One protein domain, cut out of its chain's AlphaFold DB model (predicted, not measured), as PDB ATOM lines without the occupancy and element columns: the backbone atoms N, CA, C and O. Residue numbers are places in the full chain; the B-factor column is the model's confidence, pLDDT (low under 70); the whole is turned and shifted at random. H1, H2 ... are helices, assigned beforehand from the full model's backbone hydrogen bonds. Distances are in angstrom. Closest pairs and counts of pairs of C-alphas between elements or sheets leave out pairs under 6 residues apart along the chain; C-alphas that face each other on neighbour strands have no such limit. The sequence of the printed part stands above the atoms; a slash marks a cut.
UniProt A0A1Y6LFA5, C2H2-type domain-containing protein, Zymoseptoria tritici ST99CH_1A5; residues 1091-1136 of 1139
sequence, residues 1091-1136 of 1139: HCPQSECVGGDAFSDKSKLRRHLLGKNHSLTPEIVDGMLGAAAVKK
ATOM      1  N   HIS A1091     100.432-157.958 262.614       88.56
ATOM      2  CA  HIS A1091      99.509-157.346 263.574       88.56
ATOM      3  C   HIS A1091      99.029-158.351 264.624       88.56
ATOM      4  O   HIS A1091      99.008-159.562 264.376       88.56
ATOM      5  N   CYS A1092      98.626-157.849 265.793       89.50
ATOM      6  CA  CYS A1092      97.935-158.672 266.779       89.50
ATOM      7  C   CYS A1092      96.572-159.140 266.222       89.50
ATOM      8  O   CYS A1092      95.804-158.305 265.747       89.50
ATOM      9  N   PRO A1093      96.250-160.448 266.254       84.69
ATOM     10  CA  PRO A1093      94.954-160.963 265.807       84.69
ATOM     11  C   PRO A1093      93.804-160.738 266.804       84.69
ATOM     12  O   PRO A1093      92.674-161.084 266.474       84.69
ATOM     13  N   GLN A1094      94.073-160.217 268.007       86.56
ATOM     14  CA  GLN A1094      93.051-159.948 269.021       86.56
ATOM     15  C   GLN A1094      92.400-158.582 268.785       86.56
ATOM     16  O   GLN A1094      93.096-157.573 268.661       86.56
ATOM     17  N   SER A1095      91.066-158.542 268.748       82.12
ATOM     18  CA  SER A1095      90.275-157.333 268.460       82.12
ATOM     19  C   SER A1095      90.419-156.223 269.504       82.12
ATOM     20  O   SER A1095      90.167-155.062 269.203       82.12
ATOM     21  N   GLU A1096      90.855-156.569 270.714       81.62
ATOM     22  CA  GLU A1096      91.045-155.648 271.842       81.62
ATOM     23  C   GLU A1096      92.322-154.791 271.714       81.62
ATOM     24  O   GLU A1096      92.508-153.825 272.452       81.62
ATOM     25  N   CYS A1097      93.193-155.078 270.737       86.25
ATOM     26  CA  CYS A1097      94.364-154.254 270.421       86.25
ATOM     27  C   CYS A1097      93.997-152.968 269.657       86.25
ATOM     28  O   CYS A1097      94.327-152.796 268.476       86.25
ATOM     29  N   VAL A1098      93.359-152.030 270.362       60.22
ATOM     30  CA  VAL A1098      93.046-150.673 269.882       60.22
ATOM     31  C   VAL A1098      94.336-149.846 269.762       60.22
ATOM     32  O   VAL A1098      94.688-149.051 270.627       60.22
ATOM     33  N   GLY A1099      95.079-150.082 268.681       61.88
ATOM     34  CA  GLY A1099      96.370-149.442 268.406       61.88
ATOM     35  C   GLY A1099      97.076-149.946 267.145       61.88
ATOM     36  O   GLY A1099      97.960-149.271 266.625       61.88
ATOM     37  N   GLY A1100      96.674-151.104 266.604       62.38
ATOM     38  CA  GLY A1100      97.213-151.608 265.336       62.38
ATOM     39  C   GLY A1100      98.683-152.042 265.395       62.38
ATOM     40  O   GLY A1100      99.326-152.099 264.347       62.38
ATOM     41  N   ASP A1101      99.199-152.361 266.590       74.44
ATOM     42  CA  ASP A1101     100.604-152.705 266.843       74.44
ATOM     43  C   ASP A1101     101.190-153.633 265.766       74.44
ATOM     44  O   ASP A1101     100.746-154.770 265.572       74.44
ATOM     45  N   ALA A1102     102.202-153.124 265.063       78.81
ATOM     46  CA  ALA A1102     102.927-153.827 264.014       78.81
ATOM     47  C   ALA A1102     104.230-154.414 264.573       78.81
ATOM     48  O   ALA A1102     105.178-153.702 264.918       78.81
ATOM     49  N   PHE A1103     104.306-155.741 264.644       85.19
ATOM     50  CA  PHE A1103     105.473-156.462 265.141       85.19
ATOM     51  C   PHE A1103     106.393-156.873 263.988       85.19
ATOM     52  O   PHE A1103     105.988-157.586 263.072       85.19
ATOM     53  N   SER A1104     107.671-156.493 264.082       80.88
ATOM     54  CA  SER A1104     108.696-156.774 263.059       80.88
ATOM     55  C   SER A1104     109.034-158.258 262.862       80.88
ATOM     56  O   SER A1104     109.746-158.611 261.922       80.88
ATOM     57  N   ASP A1105     108.621-159.121 263.791       84.56
ATOM     58  CA  ASP A1105     108.935-160.546 263.810       84.56
ATOM     59  C   ASP A1105     107.974-161.327 264.723       84.56
ATOM     60  O   ASP A1105     107.326-160.773 265.617       84.56
ATOM     61  N   LYS A1106     107.898-162.650 264.508       87.25
ATOM     62  CA  LYS A1106     107.023-163.544 265.283       87.25
ATOM     63  C   LYS A1106     107.365-163.587 266.773       87.25
ATOM     64  O   LYS A1106     106.475-163.866 267.567       87.25
ATOM     65  N   SER A1107     108.614-163.338 267.166       87.62
ATOM     66  CA  SER A1107     109.043-163.433 268.566       87.62
ATOM     67  C   SER A1107     108.535-162.249 269.388       87.62
ATOM     68  O   SER A1107     108.154-162.432 270.545       87.62
ATOM     69  N   LYS A1108     108.468-161.052 268.793       88.19
ATOM     70  CA  LYS A1108     107.824-159.883 269.409       88.19
ATOM     71  C   LYS A1108     106.309-160.047 269.511       88.19
ATOM     72  O   LYS A1108     105.782-159.855 270.600       88.19
ATOM     73  N   LEU A1109     105.637-160.491 268.440       93.44
ATOM     74  CA  LEU A1109     104.197-160.787 268.495       93.44
ATOM     75  C   LEU A1109     103.892-161.883 269.532       93.44
ATOM     76  O   LEU A1109     102.981-161.724 270.336       93.44
ATOM     77  N   ARG A1110     104.703-162.953 269.597       93.06
ATOM     78  CA  ARG A1110     104.598-163.988 270.639       93.06
ATOM     79  C   ARG A1110     104.711-163.391 272.041       93.06
ATOM     80  O   ARG A1110     103.898-163.713 272.893       93.06
ATOM     81  N   ARG A1111     105.688-162.512 272.288       92.12
ATOM     82  CA  ARG A1111     105.874-161.868 273.601       92.12
ATOM     83  C   ARG A1111     104.723-160.927 273.968       92.12
ATOM     84  O   ARG A1111     104.381-160.850 275.138       92.12
ATOM     85  N   HIS A1112     104.136-160.239 272.992       93.38
ATOM     86  CA  HIS A1112     102.953-159.401 273.191       93.38
ATOM     87  C   HIS A1112     101.706-160.238 273.524       93.38
ATOM     88  O   HIS A1112     101.023-159.941 274.497       93.38
ATOM     89  N   LEU A1113     101.464-161.331 272.791       92.81
ATOM     90  CA  LEU A1113     100.349-162.261 273.040       92.81
ATOM     91  C   LEU A1113     100.471-163.028 274.372       92.81
ATOM     92  O   LEU A1113      99.461-163.376 274.973       92.81
ATOM     93  N   LEU A1114     101.701-163.266 274.842       92.88
ATOM     94  CA  LEU A1114     102.008-163.803 276.178       92.88
ATOM     95  C   LEU A1114     102.088-162.715 277.270       92.88
ATOM     96  O   LEU A1114     102.362-163.024 278.427       92.88
ATOM     97  N   GLY A1115     101.947-161.440 276.904       90.56
ATOM     98  CA  GLY A1115     102.059-160.310 277.820       90.56
ATOM     99  C   GLY A1115     100.765-160.048 278.591       90.56
ATOM    100  O   GLY A1115      99.705-160.571 278.249       90.56
ATOM    101  N   LYS A1116     100.850-159.164 279.596       71.25
ATOM    102  CA  LYS A1116      99.736-158.798 280.496       71.25
ATOM    103  C   LYS A1116      98.442-158.366 279.783       71.25
ATOM    104  O   LYS A1116      97.382-158.464 280.379       71.25
ATOM    105  N   ASN A1117      98.532-157.904 278.535       79.06
ATOM    106  CA  ASN A1117      97.396-157.386 277.771       79.06
ATOM    107  C   ASN A1117      96.533-158.482 277.120       79.06
ATOM    108  O   ASN A1117      95.425-158.176 276.712       79.06
ATOM    109  N   HIS A1118      97.029-159.723 277.003       87.38
ATOM    110  CA  HIS A1118      96.287-160.837 276.381       87.38
ATOM    111  C   HIS A1118      96.319-162.129 277.200       87.38
ATOM    112  O   HIS A1118      95.398-162.931 277.092       87.38
ATOM    113  N   SER A1119      97.366-162.350 278.006       86.94
ATOM    114  CA  SER A1119      97.491-163.483 278.942       86.94
ATOM    115  C   SER A1119      97.205-164.872 278.336       86.94
ATOM    116  O   SER A1119      96.773-165.790 279.033       86.94
ATOM    117  N   LEU A1120      97.451-165.050 277.032       92.50
ATOM    118  CA  LEU A1120      97.178-166.306 276.330       92.50
ATOM    119  C   LEU A1120      98.196-167.377 276.727       92.50
ATOM    120  O   LEU A1120      99.372-167.085 276.947       92.50
ATOM    121  N   THR A1121      97.781-168.644 276.754       92.69
ATOM    122  CA  THR A1121      98.716-169.744 277.020       92.69
ATOM    123  C   THR A1121      99.689-169.938 275.843       92.69
ATOM    124  O   THR A1121      99.327-169.691 274.686       92.69
ATOM    125  N   PRO A1122     100.927-170.421 276.084       88.81
ATOM    126  CA  PRO A1122     101.908-170.674 275.023       88.81
ATOM    127  C   PRO A1122     101.399-171.545 273.870       88.81
ATOM    128  O   PRO A1122     101.784-171.317 272.725       88.81
ATOM    129  N   GLU A1123     100.515-172.493 274.168       87.69
ATOM    130  CA  GLU A1123      99.897-173.417 273.213       87.69
ATOM    131  C   GLU A1123      98.932-172.699 272.263       87.69
ATOM    132  O   GLU A1123      99.011-172.887 271.047       87.69
ATOM    133  N   ILE A1124      98.082-171.808 272.789       90.69
ATOM    134  CA  ILE A1124      97.179-170.976 271.979       90.69
ATOM    135  C   ILE A1124      97.998-170.040 271.084       90.69
ATOM    136  O   ILE A1124      97.742-169.949 269.881       90.69
ATOM    137  N   VAL A1125      99.031-169.392 271.634       93.44
ATOM    138  CA  VAL A1125      99.886-168.467 270.873       93.44
ATOM    139  C   VAL A1125     100.638-169.183 269.747       93.44
ATOM    140  O   VAL A1125     100.684-168.672 268.623       93.44
ATOM    141  N   ASP A1126     101.178-170.379 269.990       86.88
ATOM    142  CA  ASP A1126     101.819-171.175 268.936       86.88
ATOM    143  C   ASP A1126     100.814-171.724 267.913       86.88
ATOM    144  O   ASP A1126     101.117-171.733 266.714       86.88
ATOM    145  N   GLY A1127      99.589-172.060 268.331       90.75
ATOM    146  CA  GLY A1127      98.477-172.376 267.430       90.75
ATOM    147  C   GLY A1127      98.147-171.223 266.473       90.75
ATOM    148  O   GLY A1127      98.100-171.419 265.253       90.75
ATOM    149  N   MET A1128      98.010-169.996 266.989       87.25
ATOM    150  CA  MET A1128      97.755-168.792 266.180       87.25
ATOM    151  C   MET A1128      98.913-168.492 265.209       87.25
ATOM    152  O   MET A1128      98.698-168.268 264.011       87.25
ATOM    153  N   LEU A1129     100.159-168.547 265.694       86.44
ATOM    154  CA  LEU A1129     101.360-168.318 264.879       86.44
ATOM    155  C   LEU A1129     101.617-169.441 263.855       86.44
ATOM    156  O   LEU A1129     102.290-169.196 262.840       86.44
ATOM    157  N   GLY A1130     101.087-170.642 264.100       76.56
ATOM    158  CA  GLY A1130     101.073-171.789 263.192       76.56
ATOM    159  C   GLY A1130     100.004-171.673 262.101       76.56
ATOM    160  O   GLY A1130     100.327-171.781 260.915       76.56
ATOM    161  N   ALA A1131      98.756-171.359 262.458       62.75
ATOM    162  CA  ALA A1131      97.650-171.191 261.508       62.75
ATOM    163  C   ALA A1131      97.935-170.092 260.462       62.75
ATOM    164  O   ALA A1131      97.692-170.279 259.263       62.75
ATOM    165  N   ALA A1132      98.560-168.988 260.889       57.88
ATOM    166  CA  ALA A1132      99.032-167.922 260.002       57.88
ATOM    167  C   ALA A1132     100.107-168.385 258.990       57.88
ATOM    168  O   ALA A1132     100.239-167.798 257.914       57.88
ATOM    169  N   ALA A1133     100.866-169.446 259.292       47.41
ATOM    170  CA  ALA A1133     101.813-170.049 258.350       47.41
ATOM    171  C   ALA A1133     101.129-171.011 257.360       47.41
ATOM    172  O   ALA A1133     101.514-171.053 256.191       47.41
ATOM    173  N   VAL A1134     100.093-171.742 257.790       42.12
ATOM    174  CA  VAL A1134      99.367-172.703 256.935       42.12
ATOM    175  C   VAL A1134      98.552-171.993 255.847       42.12
ATOM    176  O   VAL A1134      98.644-172.379 254.680       42.12
ATOM    177  N   LYS A1135      97.853-170.891 256.170       42.91
ATOM    178  CA  LYS A1135      97.125-170.076 255.167       42.91
ATOM    179  C   LYS A1135      98.025-169.517 254.051       42.91
ATOM    180  O   LYS A1135      97.522-169.203 252.976       42.91
ATOM    181  N   LYS A1136      99.344-169.421 254.267       44.22
ATOM    182  CA  LYS A1136     100.313-168.874 253.299       44.22
ATOM    183  C   LYS A1136     100.976-169.929 252.401       44.22
ATOM    184  O   LYS A1136     101.771-169.567 251.546       44.22
TER     185      LYS A1136
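This is residues 1091 to 1136 of the 1139 residues of the protein "C2H2-type domain-containing protein" of Zymoseptoria tritici ST99CH_1A5 (UniProt A0A1Y6LFA5). Two helices, a short one, H1, and a longer one, H2, pack on each other at a steep slant, H1 meeting the part of H2 at residues 1125 to 1129, and a looping first stretch with no named element, residues 1091 to 1105, leads into H1. The printed part has 46 residues, with two named helices, H1 then H2, and no named strand; the class is all helix, and half the residues, 23, are in the helices. It is compact, with a radius of gyration of the C-alphas of 10.1 A and spans of 26 by 20 by 18 A.

Residues 1091 to 1105 hold no named element. H1, residues 1106 to 1113, begins at C-alpha 1106 (107.023, -163.544, 265.283) and is 10.3 A long. H2, residues 1122 to 1136, is 21.9 A long and ends at C-alpha 1136 (100.313, -168.874, 253.299).

H2 touches H1 with residues 1125 to 1129 alone; the closest C-alphas, of Arg 1110 and Val 1125, are 6.5 A apart. Their lines stand at a steep tilt of 47 degrees, opposite ways. In H1 every O i to N i+4 pair is within hydrogen-bond range; in H2, 9 of 11 are.

The two farthest C-alphas, of Lys 1116 and Lys 1136, are 29.0 A apart. The printed part has no cut, and H1 to H2 is a short link of 8 residues. Mean pLDDT of the printed part is 80.3; residues 1098 to 1100 and 1131 to 1136 are under 70.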